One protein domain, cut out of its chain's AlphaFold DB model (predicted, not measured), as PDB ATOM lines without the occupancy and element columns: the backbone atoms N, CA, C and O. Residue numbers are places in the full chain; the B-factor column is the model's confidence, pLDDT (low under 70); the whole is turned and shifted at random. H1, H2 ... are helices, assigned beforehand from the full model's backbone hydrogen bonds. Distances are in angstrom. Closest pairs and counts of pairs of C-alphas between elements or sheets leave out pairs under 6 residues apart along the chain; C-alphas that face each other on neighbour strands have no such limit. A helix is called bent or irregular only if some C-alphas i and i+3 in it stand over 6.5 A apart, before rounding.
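What this domain is: This is residues 93 to 169 and 265 to 284 of the 422 residues of the protein "PpiC domain-containing protein" of Spirochaetes bacterium (UniProt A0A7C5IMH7). A long helix, H2, makes the base of an open, loose frame, with H1a crossing its first half, H4 crossing its second half, and H3 folded back beyond H4, which packs between H2 and H3. H1b leads on from H1a away from H2, and the 14 residues 115 to 128 loop back to H2. The printed part has 97 residues with four named helices, H1, H2, H3 and H4 in chain order, and no named strand; the class is all helix. The whole is loose, with a radius of gyration of the C-alphas of 16.0 A, and elongated, spanning 48 by 27 by 21 A.

Where its parts are: H1, residues 93 to 114, was assigned as one helix by its hydrogen bonds but is bent: C-alphas 101 and 104 are 6.8 A apart. Its arm H1a, residues 93 to 101, begins at C-alpha 93 (-0.286, 39.161, -59.031); H1b covers residues 104 to 114. H2, residues 129 to 151, is 33.7 A long. H3 covers residues 158 to 168. H4, residues 266 to 279, is 20.0 A long and ends at C-alpha 279 (-15.715, 20.985, -46.667).

How they stand to each other: H1a and H1b stand at a shallow tilt of 32 degrees, only just short of steep. H1a touches H2, at residues 131 to 139 alone, about perpendicular at 76 degrees; the closest C-alphas, of Val 95 and Lys 136, are 5.6 A apart. H1b touches no helix. H4 touches H2, at residues 141 to 150 alone, about perpendicular at 79 degrees; the closest C-alphas are those of Ser 146 and Gln 271, 5.1 A. H3 touches H4 about perpendicular at 78 degrees, closest at the C-alphas of Leu 161 and Lys 270, 6.6 A. The helix packing is mostly crossed, with no touching pair at a shallow tilt. H2 and H3 are apart. Every O i to N i+4 pair is within hydrogen-bond range in H1a, H1b, H3 and H4, and 18 of 19 in H2.

The domain as a whole: The C-alphas of Tyr 117 and Gly 153, the two farthest apart, are 48.6 A apart. The link H1 to H2 is long, and H2 to H3 short. Residues 170 to 264 are not printed; across this cut C-alphas 169 and 265 are 10.0 A apart. The mean pLDDT of the printed part is 94.2, and no printed residue is under 70.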
ATOM      1  N   ALA A  93       0.142  37.878 -59.587       97.81
ATOM      2  CA  ALA A  93      -0.286  39.161 -59.031       97.81
ATOM      3  C   ALA A  93      -1.352  38.995 -57.933       97.81
ATOM      4  O   ALA A  93      -1.263  39.638 -56.890       97.81
ATOM      5  N   GLU A  94      -2.338  38.110 -58.120       96.94
ATOM      6  CA  GLU A  94      -3.320  37.790 -57.071       96.94
ATOM      7  C   GLU A  94      -2.653  37.157 -55.847       96.94
ATOM      8  O   GLU A  94      -2.990  37.505 -54.715       96.94
ATOM      9  N   VAL A  95      -1.685  36.261 -56.066       97.69
ATOM     10  CA  VAL A  95      -0.912  35.644 -54.980       97.69
ATOM     11  C   VAL A  95      -0.099  36.696 -54.229       97.69
ATOM     12  O   VAL A  95      -0.187  36.758 -53.005       97.69
ATOM     13  N   SER A  96       0.646  37.550 -54.939       97.12
ATOM     14  CA  SER A  96       1.450  38.614 -54.326       97.12
ATOM     15  C   SER A  96       0.578  39.569 -53.525       97.12
ATOM     16  O   SER A  96       0.865  39.819 -52.359       97.12
ATOM     17  N   ASN A  97      -0.544  40.019 -54.093       97.00
ATOM     18  CA  ASN A  97      -1.485  40.892 -53.396       97.00
ATOM     19  C   ASN A  97      -2.034  40.240 -52.122       97.00
ATOM     20  O   ASN A  97      -2.155  40.905 -51.095       97.00
ATOM     21  N   TYR A  98      -2.348  38.941 -52.155       96.75
ATOM     22  CA  TYR A  98      -2.786  38.217 -50.963       96.75
ATOM     23  C   TYR A  98      -1.683  38.152 -49.898       96.75
ATOM     24  O   TYR A  98      -1.940  38.409 -48.720       96.75
ATOM     25  N   VAL A  99      -0.452  37.833 -50.303       97.50
ATOM     26  CA  VAL A  99       0.704  37.761 -49.402       97.50
ATOM     27  C   VAL A  99       0.993  39.126 -48.776       97.50
ATOM     28  O   VAL A  99       1.113  39.219 -47.555       97.50
ATOM     29  N   ASP A 100       1.019  40.190 -49.573       96.94
ATOM     30  CA  ASP A 100       1.264  41.557 -49.112       96.94
ATOM     31  C   ASP A 100       0.155  42.071 -48.189       96.94
ATOM     32  O   ASP A 100       0.423  42.809 -47.240       96.94
ATOM     33  N   ARG A 101      -1.094  41.670 -48.436       95.69
ATOM     34  CA  ARG A 101      -2.249  42.119 -47.655       95.69
ATOM     35  C   ARG A 101      -2.441  41.357 -46.350       95.69
ATOM     36  O   ARG A 101      -2.891  41.956 -45.379       95.69
ATOM     37  N   TYR A 102      -2.139  40.061 -46.322       95.69
ATOM     38  CA  TYR A 102      -2.499  39.186 -45.200       95.69
ATOM     39  C   TYR A 102      -1.303  38.518 -44.535       95.69
ATOM     40  O   TYR A 102      -1.225  38.472 -43.308       95.69
ATOM     41  N   VAL A 103      -0.359  38.008 -45.324       96.12
ATOM     42  CA  VAL A 103       0.743  37.192 -44.804       96.12
ATOM     43  C   VAL A 103       1.841  38.079 -44.224       96.12
ATOM     44  O   VAL A 103       2.190  37.913 -43.059       96.12
ATOM     45  N   LYS A 104       2.342  39.062 -44.983       96.75
ATOM     46  CA  LYS A 104       3.416  39.957 -44.525       96.75
ATOM     47  C   LYS A 104       3.043  40.753 -43.269       96.75
ATOM     48  O   LYS A 104       3.843  40.733 -42.338       96.75
ATOM     49  N   PRO A 105       1.855  41.385 -43.158       95.94
ATOM     50  CA  PRO A 105       1.458  42.052 -41.920       95.94
ATOM     51  C   PRO A 105       1.382  41.092 -40.730       95.94
ATOM     52  O   PRO A 105       1.849  41.431 -39.648       95.94
ATOM     53  N   SER A 106       0.851  39.880 -40.927       94.19
ATOM     54  CA  SER A 106       0.791  38.870 -39.865       94.19
ATOM     55  C   SER A 106       2.189  38.442 -39.411       94.19
ATOM     56  O   SER A 106       2.442  38.376 -38.212       94.19
ATOM     57  N   TYR A 107       3.102  38.184 -40.351       93.44
ATOM     58  CA  TYR A 107       4.502  37.860 -40.058       93.44
ATOM     59  C   TYR A 107       5.184  38.998 -39.306       93.44
ATOM     60  O   TYR A 107       5.808  38.765 -38.277       93.44
ATOM     61  N   TYR A 108       5.001  40.234 -39.769       95.25
ATOM     62  CA  TYR A 108       5.570  41.418 -39.141       95.25
ATOM     63  C   TYR A 108       5.154  41.550 -37.670       95.25
ATOM     64  O   TYR A 108       5.983  41.837 -36.809       95.25
ATOM     65  N   VAL A 109       3.874  41.307 -37.365       92.31
ATOM     66  CA  VAL A 109       3.368  41.313 -35.983       92.31
ATOM     67  C   VAL A 109       4.048  40.225 -35.143       92.31
ATOM     68  O   VAL A 109       4.455  40.508 -34.019       92.31
ATOM     69  N   HIS A 110       4.222  39.011 -35.674       90.94
ATOM     70  CA  HIS A 110       4.920  37.933 -34.965       90.94
ATOM     71  C   HIS A 110       6.395  38.258 -34.705       90.94
ATOM     72  O   HIS A 110       6.830  38.167 -33.559       90.94
ATOM     73  N   MET A 111       7.123  38.746 -35.715       91.88
ATOM     74  CA  MET A 111       8.510  39.206 -35.564       91.88
ATOM     75  C   MET A 111       8.629  40.268 -34.460       91.88
ATOM     76  O   MET A 111       9.540  40.231 -33.633       91.88
ATOM     77  N   ALA A 112       7.669  41.200 -34.399       88.12
ATOM     78  CA  ALA A 112       7.646  42.256 -33.391       88.12
ATOM     79  C   ALA A 112       7.385  41.724 -31.972       88.12
ATOM     80  O   ALA A 112       7.859  42.314 -31.003       88.12
ATOM     81  N   MET A 113       6.631  40.630 -31.834       85.88
ATOM     82  CA  MET A 113       6.390  39.964 -30.548       85.88
ATOM     83  C   MET A 113       7.595  39.145 -30.073       85.88
ATOM     84  O   MET A 113       7.802  39.020 -28.868       85.88
ATOM     85  N   GLU A 114       8.377  38.604 -31.005       87.44
ATOM     86  CA  GLU A 114       9.576  37.805 -30.727       87.44
ATOM     87  C   GLU A 114      10.839  38.666 -30.543       87.44
ATOM     88  O   GLU A 114      11.892  38.155 -30.167       87.44
ATOM     89  N   GLY A 115      10.728  39.988 -30.728       82.38
ATOM     90  CA  GLY A 115      11.832  40.934 -30.547       82.38
ATOM     91  C   GLY A 115      12.858  40.897 -31.681       82.38
ATOM     92  O   GLY A 115      14.006  41.295 -31.482       82.38
ATOM     93  N   GLU A 116      12.467  40.414 -32.860       87.06
ATOM     94  CA  GLU A 116      13.341  40.351 -34.027       87.06
ATOM     95  C   GLU A 116      13.610  41.738 -34.632       87.06
ATOM     96  O   GLU A 116      12.898  42.720 -34.393       87.06
ATOM     97  N   TYR A 117      14.642  41.831 -35.475       86.56
ATOM     98  CA  TYR A 117      14.901  43.050 -36.234       86.56
ATOM     99  C   TYR A 117      13.806  43.277 -37.286       86.56
ATOM    100  O   TYR A 117      13.645  42.496 -38.222       86.56
ATOM    101  N   LEU A 118      13.085  44.391 -37.155       91.69
ATOM    102  CA  LEU A 118      11.989  44.754 -38.050       91.69
ATOM    103  C   LEU A 118      12.443  45.716 -39.159       91.69
ATOM    104  O   LEU A 118      13.038  46.751 -38.823       91.69
ATOM    105  N   PRO A 119      12.115  45.452 -40.441       93.19
ATOM    106  CA  PRO A 119      12.266  46.449 -41.500       93.19
ATOM    107  C   PRO A 119      11.323  47.640 -41.265       93.19
ATOM    108  O   PRO A 119      10.271  47.484 -40.651       93.19
ATOM    109  N   GLU A 120      11.667  48.837 -41.760       91.00
ATOM    110  CA  GLU A 120      10.787  50.010 -41.587       91.00
ATOM    111  C   GLU A 120       9.453  49.867 -42.329       91.00
ATOM    112  O   GLU A 120       8.414  50.320 -41.849       91.00
ATOM    113  N   ASN A 121       9.470  49.203 -43.486       93.69
ATOM    114  CA  ASN A 121       8.277  48.882 -44.248       93.69
ATOM    115  C   ASN A 121       7.955  47.391 -44.107       93.69
ATOM    116  O   ASN A 121       8.761  46.529 -44.450       93.69
ATOM    117  N   TYR A 122       6.741  47.075 -43.652       93.88
ATOM    118  CA  TYR A 122       6.297  45.689 -43.483       93.88
ATOM    119  C   TYR A 122       6.271  44.896 -44.802       93.88
ATOM    120  O   TYR A 122       6.315  43.667 -44.780       93.88
ATOM    121  N   LEU A 123       6.206  45.575 -45.953       95.62
ATOM    122  CA  LEU A 123       6.271  44.926 -47.265       95.62
ATOM    123  C   LEU A 123       7.661  44.364 -47.587       95.62
ATOM    124  O   LEU A 123       7.760  43.468 -48.427       95.62
ATOM    125  N   ASP A 124       8.700  44.828 -46.891       95.38
ATOM    126  CA  ASP A 124      10.078  44.355 -47.056       95.38
ATOM    127  C   ASP A 124      10.354  43.078 -46.240       95.38
ATOM    128  O   ASP A 124      11.451  42.517 -46.302       95.38
ATOM    129  N   VAL A 125       9.362  42.587 -45.483       94.19
ATOM    130  CA  VAL A 125       9.440  41.287 -44.807       94.19
ATOM    131  C   VAL A 125       9.644  40.189 -45.843       94.19
ATOM    132  O   VAL A 125       8.847  40.014 -46.771       94.19
ATOM    133  N   LYS A 126      10.711  39.415 -45.649       92.69
ATOM    134  CA  LYS A 126      10.987  38.227 -46.450       92.69
ATOM    135  C   LYS A 126      10.076  37.098 -45.994       92.69
ATOM    136  O   LYS A 126      10.088  36.712 -44.831       92.69
ATOM    137  N   VAL A 127       9.306  36.568 -46.934       92.31
ATOM    138  CA  VAL A 127       8.428  35.418 -46.725       92.31
ATOM    139  C   VAL A 127       8.935  34.277 -47.600       92.31
ATOM    140  O   VAL A 127       9.330  34.504 -48.742       92.31
ATOM    141  N   GLU A 128       8.938  33.064 -47.059       92.81
ATOM    142  CA  GLU A 128       9.359  31.851 -47.762       92.81
ATOM    143  C   GLU A 128       8.498  31.583 -49.009       92.81
ATOM    144  O   GLU A 128       7.284  31.804 -48.998       92.81
ATOM    145  N   GLU A 129       9.102  31.043 -50.073       92.75
ATOM    146  CA  GLU A 129       8.398  30.693 -51.322       92.75
ATOM    147  C   GLU A 129       7.218  29.734 -51.091       92.75
ATOM    148  O   GLU A 129       6.185  29.836 -51.757       92.75
ATOM    149  N   GLU A 130       7.320  28.847 -50.094       90.88
ATOM    150  CA  GLU A 130       6.241  27.933 -49.705       90.88
ATOM    151  C   GLU A 130       4.951  28.688 -49.350       90.88
ATOM    152  O   GLU A 130       3.862  28.226 -49.683       90.88
ATOM    153  N   LYS A 131       5.041  29.894 -48.774       92.69
ATOM    154  CA  LYS A 131       3.856  30.704 -48.446       92.69
ATOM    155  C   LYS A 131       3.159  31.282 -49.664       92.69
ATOM    156  O   LYS A 131       1.936  31.407 -49.646       92.69
ATOM    157  N   TYR A 132       3.891  31.573 -50.736       95.81
ATOM    158  CA  TYR A 132       3.279  31.957 -52.008       95.81
ATOM    159  C   TYR A 132       2.544  30.766 -52.632       95.81
ATOM    160  O   TYR A 132       1.422  30.916 -53.118       95.81
ATOM    161  N   LEU A 133       3.122  29.562 -52.555       92.00
ATOM    162  CA  LEU A 133       2.460  28.342 -53.017       92.00
ATOM    163  C   LEU A 133       1.204  28.020 -52.187       92.00
ATOM    164  O   LEU A 133       0.150  27.730 -52.754       92.00
ATOM    165  N   GLU A 134       1.287  28.120 -50.857       92.19
ATOM    166  CA  GLU A 134       0.143  27.961 -49.951       92.19
ATOM    167  C   GLU A 134      -0.964  28.978 -50.262       92.19
ATOM    168  O   GLU A 134      -2.131  28.594 -50.373       92.19
ATOM    169  N   ALA A 135      -0.609  30.253 -50.461       95.81
ATOM    170  CA  ALA A 135      -1.549  31.308 -50.832       95.81
ATOM    171  C   ALA A 135      -2.221  31.019 -52.181       95.81
ATOM    172  O   ALA A 135      -3.443  31.124 -52.291       95.81
ATOM    173  N   LYS A 136      -1.460  30.576 -53.189       96.06
ATOM    174  CA  LYS A 136      -2.001  30.177 -54.496       96.06
ATOM    175  C   LYS A 136      -3.027  29.054 -54.363       96.06
ATOM    176  O   LYS A 136      -4.150  29.194 -54.840       96.06
ATOM    177  N   ILE A 137      -2.675  27.975 -53.661       93.25
ATOM    178  CA  ILE A 137      -3.577  26.837 -53.428       93.25
ATOM    179  C   ILE A 137      -4.816  27.284 -52.645       93.25
ATOM    180  O   ILE A 137      -5.932  26.876 -52.970       93.25
ATOM    181  N   TYR A 138      -4.647  28.126 -51.624       94.75
ATOM    182  CA  TYR A 138      -5.757  28.664 -50.844       94.75
ATOM    183  C   TYR A 138      -6.717  29.485 -51.709       94.75
ATOM    184  O   TYR A 138      -7.921  29.251 -51.656       94.75
ATOM    185  N   LEU A 139      -6.206  30.389 -52.547       95.62
ATOM    186  CA  LEU A 139      -7.018  31.198 -53.459       95.62
ATOM    187  C   LEU A 139      -7.761  30.336 -54.486       95.62
ATOM    188  O   LEU A 139      -8.940  30.576 -54.742       95.62
ATOM    189  N   MET A 140      -7.113  29.300 -55.030       96.12
ATOM    190  CA  MET A 140      -7.768  28.355 -55.942       96.12
ATOM    191  C   MET A 140      -8.941  27.649 -55.254       96.12
ATOM    192  O   MET A 140     -10.044  27.607 -55.797       96.12
ATOM    193  N   LYS A 141      -8.723  27.154 -54.028       95.56
ATOM    194  CA  LYS A 141      -9.769  26.540 -53.198       95.56
ATOM    195  C   LYS A 141     -10.899  27.515 -52.896       95.56
ATOM    196  O   LYS A 141     -12.059  27.131 -52.976       95.56
ATOM    197  N   LEU A 142     -10.565  28.754 -52.541       94.81
ATOM    198  CA  LEU A 142     -11.533  29.781 -52.177       94.81
ATOM    199  C   LEU A 142     -12.478  30.080 -53.347       94.81
ATOM    200  O   LEU A 142     -13.691  30.072 -53.153       94.81
ATOM    201  N   LYS A 143     -11.932  30.256 -54.558       94.12
ATOM    202  CA  LYS A 143     -12.721  30.443 -55.784       94.12
ATOM    203  C   LYS A 143     -13.593  29.218 -56.072       94.12
ATOM    204  O   LYS A 143     -14.810  29.321 -56.055       94.12
ATOM    205  N   PHE A 144     -12.976  28.047 -56.228       96.06
ATOM    206  CA  PHE A 144     -13.679  26.833 -56.647       96.06
ATOM    207  C   PHE A 144     -14.785  26.403 -55.676       96.06
ATOM    208  O   PHE A 144     -15.934  26.177 -56.055       96.06
ATOM    209  N   PHE A 145     -14.436  26.262 -54.398       96.06
ATOM    210  CA  PHE A 145     -15.341  25.659 -53.430       96.06
ATOM    211  C   PHE A 145     -16.436  26.606 -52.969       96.06
ATOM    212  O   PHE A 145     -17.465  26.117 -52.518       96.06
ATOM    213  N   SER A 146     -16.251  27.925 -53.067       95.38
ATOM    214  CA  SER A 146     -17.336  28.856 -52.751       95.38
ATOM    215  C   SER A 146     -18.461  28.773 -53.787       95.38
ATOM    216  O   SER A 146     -19.620  28.634 -53.396       95.38
ATOM    217  N   ASP A 147     -18.130  28.730 -55.080       94.94
ATOM    218  CA  ASP A 147     -19.111  28.549 -56.157       94.94
ATOM    219  C   ASP A 147     -19.778  27.168 -56.081       94.94
ATOM    220  O   ASP A 147     -21.006  27.043 -56.151       94.94
ATOM    221  N   LEU A 148     -18.984  26.121 -55.836       96.44
ATOM    222  CA  LEU A 148     -19.508  24.773 -55.648       96.44
ATOM    223  C   LEU A 148     -20.440  24.693 -54.430       96.44
ATOM    224  O   LEU A 148     -21.509  24.093 -54.533       96.44
ATOM    225  N   ALA A 149     -20.094  25.329 -53.305       97.50
ATOM    226  CA  ALA A 149     -20.945  25.388 -52.118       97.50
ATOM    227  C   ALA A 149     -22.321  25.981 -52.447       97.50
ATOM    228  O   ALA A 149     -23.344  25.378 -52.112       97.50
ATOM    229  N   ILE A 150     -22.342  27.109 -53.163       96.56
ATOM    230  CA  ILE A 150     -23.575  27.773 -53.599       96.56
ATOM    231  C   ILE A 150     -24.394  26.838 -54.495       96.56
ATOM    232  O   ILE A 150     -25.589  26.664 -54.263       96.56
ATOM    233  N   SER A 151     -23.757  26.166 -55.461       96.69
ATOM    234  CA  SER A 151     -24.445  25.218 -56.354       96.69
ATOM    235  C   SER A 151     -25.064  24.017 -55.620       96.69
ATOM    236  O   SER A 151     -26.011  23.404 -56.107       96.69
ATOM    237  N   LYS A 152     -24.538  23.679 -54.435       96.75
ATOM    238  CA  LYS A 152     -25.052  22.620 -53.553       96.75
ATOM    239  C   LYS A 152     -26.032  23.146 -52.498       96.75
ATOM    240  O   LYS A 152     -26.379  22.411 -51.577       96.75
ATOM    241  N   GLY A 153     -26.480  24.395 -52.628       96.12
ATOM    242  CA  GLY A 153     -27.469  25.011 -51.742       96.12
ATOM    243  C   GLY A 153     -26.916  25.451 -50.385       96.12
ATOM    244  O   GLY A 153     -27.692  25.736 -49.477       96.12
ATOM    245  N   ILE A 154     -25.591  25.510 -50.216       97.19
ATOM    246  CA  ILE A 154     -24.974  26.021 -48.990       97.19
ATOM    247  C   ILE A 154     -24.931  27.543 -49.058       97.19
ATOM    248  O   ILE A 154     -24.431  28.128 -50.018       97.19
ATOM    249  N   ASN A 155     -25.418  28.185 -48.002       95.88
ATOM    250  CA  ASN A 155     -25.430  29.632 -47.861       95.88
ATOM    251  C   ASN A 155     -24.705  30.083 -46.582       95.88
ATOM    252  O   ASN A 155     -24.339  29.287 -45.712       95.88
ATOM    253  N   VAL A 156     -24.485  31.392 -46.495       96.06
ATOM    254  CA  VAL A 156     -23.956  32.083 -45.315       96.06
ATOM    255  C   VAL A 156     -24.904  33.238 -45.025       96.06
ATOM    256  O   VAL A 156     -25.204  34.003 -45.946       96.06
ATOM    257  N   SER A 157     -25.399  33.333 -43.793       95.81
ATOM    258  CA  SER A 157     -26.276  34.432 -43.379       95.81
ATOM    259  C   SER A 157     -25.493  35.725 -43.126       95.81
ATOM    260  O   SER A 157     -24.275  35.709 -42.930       95.81
ATOM    261  N   GLU A 158     -26.194  36.859 -43.113       95.00
ATOM    262  CA  GLU A 158     -25.598  38.152 -42.748       95.00
ATOM    263  C   GLU A 158     -25.081  38.145 -41.302       95.00
ATOM    264  O   GLU A 158     -23.966  38.597 -41.057       95.00
ATOM    265  N   ASP A 159     -25.810  37.522 -40.372       95.69
ATOM    266  CA  ASP A 159     -25.372  37.371 -38.978       95.69
ATOM    267  C   ASP A 159     -24.077  36.552 -38.850       95.69
ATOM    268  O   ASP A 159     -23.202  36.878 -38.044       95.69
ATOM    269  N   GLU A 160     -23.929  35.478 -39.641       94.62
ATOM    270  CA  GLU A 160     -22.692  34.686 -39.687       94.62
ATOM    271  C   GLU A 160     -21.515  35.534 -40.196       94.62
ATOM    272  O   GLU A 160     -20.413  35.446 -39.648       94.62
ATOM    273  N   LEU A 161     -21.749  36.367 -41.217       95.12
ATOM    274  CA  LEU A 161     -20.744  37.276 -41.771       95.12
ATOM    275  C   LEU A 161     -20.324  38.343 -40.768       95.12
ATOM    276  O   LEU A 161     -19.126  38.529 -40.565       95.12
ATOM    277  N   GLU A 162     -21.283  39.012 -40.133       94.62
ATOM    278  CA  GLU A 162     -21.016  40.074 -39.162       94.62
ATOM    279  C   GLU A 162     -20.249  39.518 -37.959       94.62
ATOM    280  O   GLU A 162     -19.231  40.075 -37.545       94.62
ATOM    281  N   LYS A 163     -20.667  38.357 -37.441       94.94
ATOM    282  CA  LYS A 163     -19.977  37.692 -36.332       94.94
ATOM    283  C   LYS A 163     -18.529  37.361 -36.680       94.94
ATOM    284  O   LYS A 163     -17.629  37.628 -35.879       94.94
ATOM    285  N   GLU A 164     -18.293  36.784 -37.856       94.12
ATOM    286  CA  GLU A 164     -16.936  36.465 -38.294       94.12
ATOM    287  C   GLU A 164     -16.133  37.755 -38.531       94.12
ATOM    288  O   GLU A 164     -14.987  37.840 -38.093       94.12
ATOM    289  N   PHE A 165     -16.727  38.796 -39.121       93.06
ATOM    290  CA  PHE A 165     -16.069  40.080 -39.373       93.06
ATOM    291  C   PHE A 165     -15.614  40.752 -38.076       93.06
ATOM    292  O   PHE A 165     -14.442  41.115 -37.943       93.06
ATOM    293  N   VAL A 166     -16.508  40.848 -37.089       91.69
ATOM    294  CA  VAL A 166     -16.201  41.386 -35.757       91.69
ATOM    295  C   VAL A 166     -15.075  40.592 -35.096       91.69
ATOM    296  O   VAL A 166     -14.178  41.196 -34.507       91.69
ATOM    297  N   SER A 167     -15.061  39.262 -35.241       91.62
ATOM    298  CA  SER A 167     -14.039  38.407 -34.620       91.62
ATOM    299  C   SER A 167     -12.613  38.655 -35.126       91.62
ATOM    300  O   SER A 167     -11.657  38.469 -34.376       91.62
ATOM    301  N   GLN A 168     -12.461  39.110 -36.374       90.38
ATOM    302  CA  GLN A 168     -11.159  39.386 -36.990       90.38
ATOM    303  C   GLN A 168     -10.808  40.879 -37.043       90.38
ATOM    304  O   GLN A 168      -9.699  41.222 -37.441       90.38
ATOM    305  N   LYS A 169     -11.705  41.792 -36.646       88.56
ATOM    306  CA  LYS A 169     -11.516  43.251 -36.788       88.56
ATOM    307  C   LYS A 169     -10.291  43.797 -36.037       88.56
ATOM    308  O   LYS A 169      -9.784  44.864 -36.371       88.56
ATOM    309  N   GLN A 265     -12.268  41.188 -46.153       89.31
ATOM    310  CA  GLN A 265     -13.464  41.973 -46.479       89.31
ATOM    311  C   GLN A 265     -14.684  41.070 -46.700       89.31
ATOM    312  O   GLN A 265     -14.528  39.873 -46.930       89.31
ATOM    313  N   ASN A 266     -15.895  41.641 -46.685       88.12
ATOM    314  CA  ASN A 266     -17.161  40.888 -46.711       88.12
ATOM    315  C   ASN A 266     -17.238  39.808 -47.804       88.12
ATOM    316  O   ASN A 266     -17.658  38.688 -47.520       88.12
ATOM    317  N   LEU A 267     -16.804  40.102 -49.036       91.50
ATOM    318  CA  LEU A 267     -16.828  39.123 -50.131       91.50
ATOM    319  C   LEU A 267     -15.886  37.936 -49.871       91.50
ATOM    320  O   LEU A 267     -16.301  36.782 -49.954       91.50
ATOM    321  N   GLU A 268     -14.631  38.214 -49.522       92.50
ATOM    322  CA  GLU A 268     -13.621  37.185 -49.233       92.50
ATOM    323  C   GLU A 268     -14.003  36.368 -47.991       92.50
ATOM    324  O   GLU A 268     -13.810  35.153 -47.942       92.50
ATOM    325  N   LEU A 269     -14.592  37.029 -46.991       94.25
ATOM    326  CA  LEU A 269     -15.094  36.397 -45.781       94.25
ATOM    327  C   LEU A 269     -16.243  35.438 -46.092       94.25
ATOM    328  O   LEU A 269     -16.243  34.299 -45.624       94.25
ATOM    329  N   LYS A 270     -17.180  35.861 -46.948       96.00
ATOM    330  CA  LYS A 270     -18.266  35.009 -47.437       96.00
ATOM    331  C   LYS A 270     -17.730  33.777 -48.148       96.00
ATOM    332  O   LYS A 270     -18.168  32.672 -47.840       96.00
ATOM    333  N   GLN A 271     -16.757  33.940 -49.040       96.00
ATOM    334  CA  GLN A 271     -16.132  32.804 -49.719       96.00
ATOM    335  C   GLN A 271     -15.428  31.864 -48.731       96.00
ATOM    336  O   GLN A 271     -15.546  30.645 -48.860       96.00
ATOM    337  N   GLN A 272     -14.751  32.399 -47.709       95.50
ATOM    338  CA  GLN A 272     -14.094  31.589 -46.681       95.50
ATOM    339  C   GLN A 272     -15.115  30.778 -45.877       95.50
ATOM    340  O   GLN A 272     -14.893  29.593 -45.612       95.50
ATOM    341  N   LEU A 273     -16.223  31.403 -45.480       96.38
ATOM    342  CA  LEU A 273     -17.290  30.741 -44.736       96.38
ATOM    343  C   LEU A 273     -17.988  29.676 -45.590       96.38
ATOM    344  O   LEU A 273     -18.208  28.572 -45.098       96.38
ATOM    345  N   LEU A 274     -18.250  29.952 -46.871       97.62
ATOM    346  CA  LEU A 274     -18.784  28.968 -47.818       97.62
ATOM    347  C   LEU A 274     -17.846  27.769 -47.975       97.62
ATOM    348  O   LEU A 274     -18.290  26.634 -47.811       97.62
ATOM    349  N   LEU A 275     -16.551  28.011 -48.202       96.00
ATOM    350  CA  LEU A 275     -15.525  26.968 -48.248       96.00
ATOM    351  C   LEU A 275     -15.566  26.116 -46.973       96.00
ATOM    352  O   LEU A 275     -15.656  24.893 -47.059       96.00
ATOM    353  N   LYS A 276     -15.541  26.752 -45.792       95.62
ATOM    354  CA  LYS A 276     -15.554  26.068 -44.489       95.62
ATOM    355  C   LYS A 276     -16.833  25.258 -44.276       95.62
ATOM    356  O   LYS A 276     -16.752  24.140 -43.775       95.62
ATOM    357  N   LYS A 277     -18.006  25.785 -44.635       96.94
ATOM    358  CA  LYS A 277     -19.277  25.052 -44.521       96.94
ATOM    359  C   LYS A 277     -19.312  23.877 -45.493       96.94
ATOM    360  O   LYS A 277     -19.697  22.785 -45.091       96.94
ATOM    361  N   PHE A 278     -18.843  24.064 -46.726       97.38
ATOM    362  CA  PHE A 278     -18.828  23.011 -47.735       97.38
ATOM    363  C   PHE A 278     -17.934  21.841 -47.342       97.38
ATOM    364  O   PHE A 278     -18.445  20.730 -47.240       97.38
ATOM    365  N   ILE A 279     -16.655  22.069 -47.024       93.94
ATOM    366  CA  ILE A 279     -15.715  20.985 -46.667       93.94
ATOM    367  C   ILE A 279     -16.138  20.184 -45.425       93.94
ATOM    368  O   ILE A 279     -15.720  19.043 -45.265       93.94
ATOM    369  N   ASN A 280     -16.972  20.767 -44.556       94.56
ATOM    370  CA  ASN A 280     -17.511  20.113 -43.360       94.56
ATOM    371  C   ASN A 280     -18.930  19.543 -43.563       94.56
ATOM    372  O   ASN A 280     -19.560  19.109 -42.600       94.56
ATOM    373  N   SER A 281     -19.456  19.560 -44.789       95.62
ATOM    374  CA  SER A 281     -20.806  19.091 -45.111       95.62
ATOM    375  C   SER A 281     -20.808  17.685 -45.715       95.62
ATOM    376  O   SER A 281     -19.840  17.245 -46.337       95.62
ATOM    377  N   SER A 282     -21.951  16.999 -45.627       96.12
ATOM    378  CA  SER A 282     -22.192  15.763 -46.381       96.12
ATOM    379  C   SER A 282     -22.143  15.982 -47.898       96.12
ATOM    380  O   SER A 282     -21.797  15.059 -48.631       96.12
ATOM    381  N   ALA A 283     -22.426  17.200 -48.376       96.62
ATOM    382  CA  ALA A 283     -22.336  17.541 -49.792       96.62
ATOM    383  C   ALA A 283     -20.898  17.437 -50.320       96.62
ATOM    384  O   ALA A 283     -20.711  16.947 -51.432       96.62
ATOM    385  N   PHE A 284     -19.889  17.817 -49.525       96.06
ATOM    386  CA  PHE A 284     -18.485  17.602 -49.885       96.06
ATOM    387  C   PHE A 284     -18.144  16.115 -49.936       96.06
ATOM    388  O   PHE A 284     -17.585  15.668 -50.932       96.06
TER     389      PHE A 284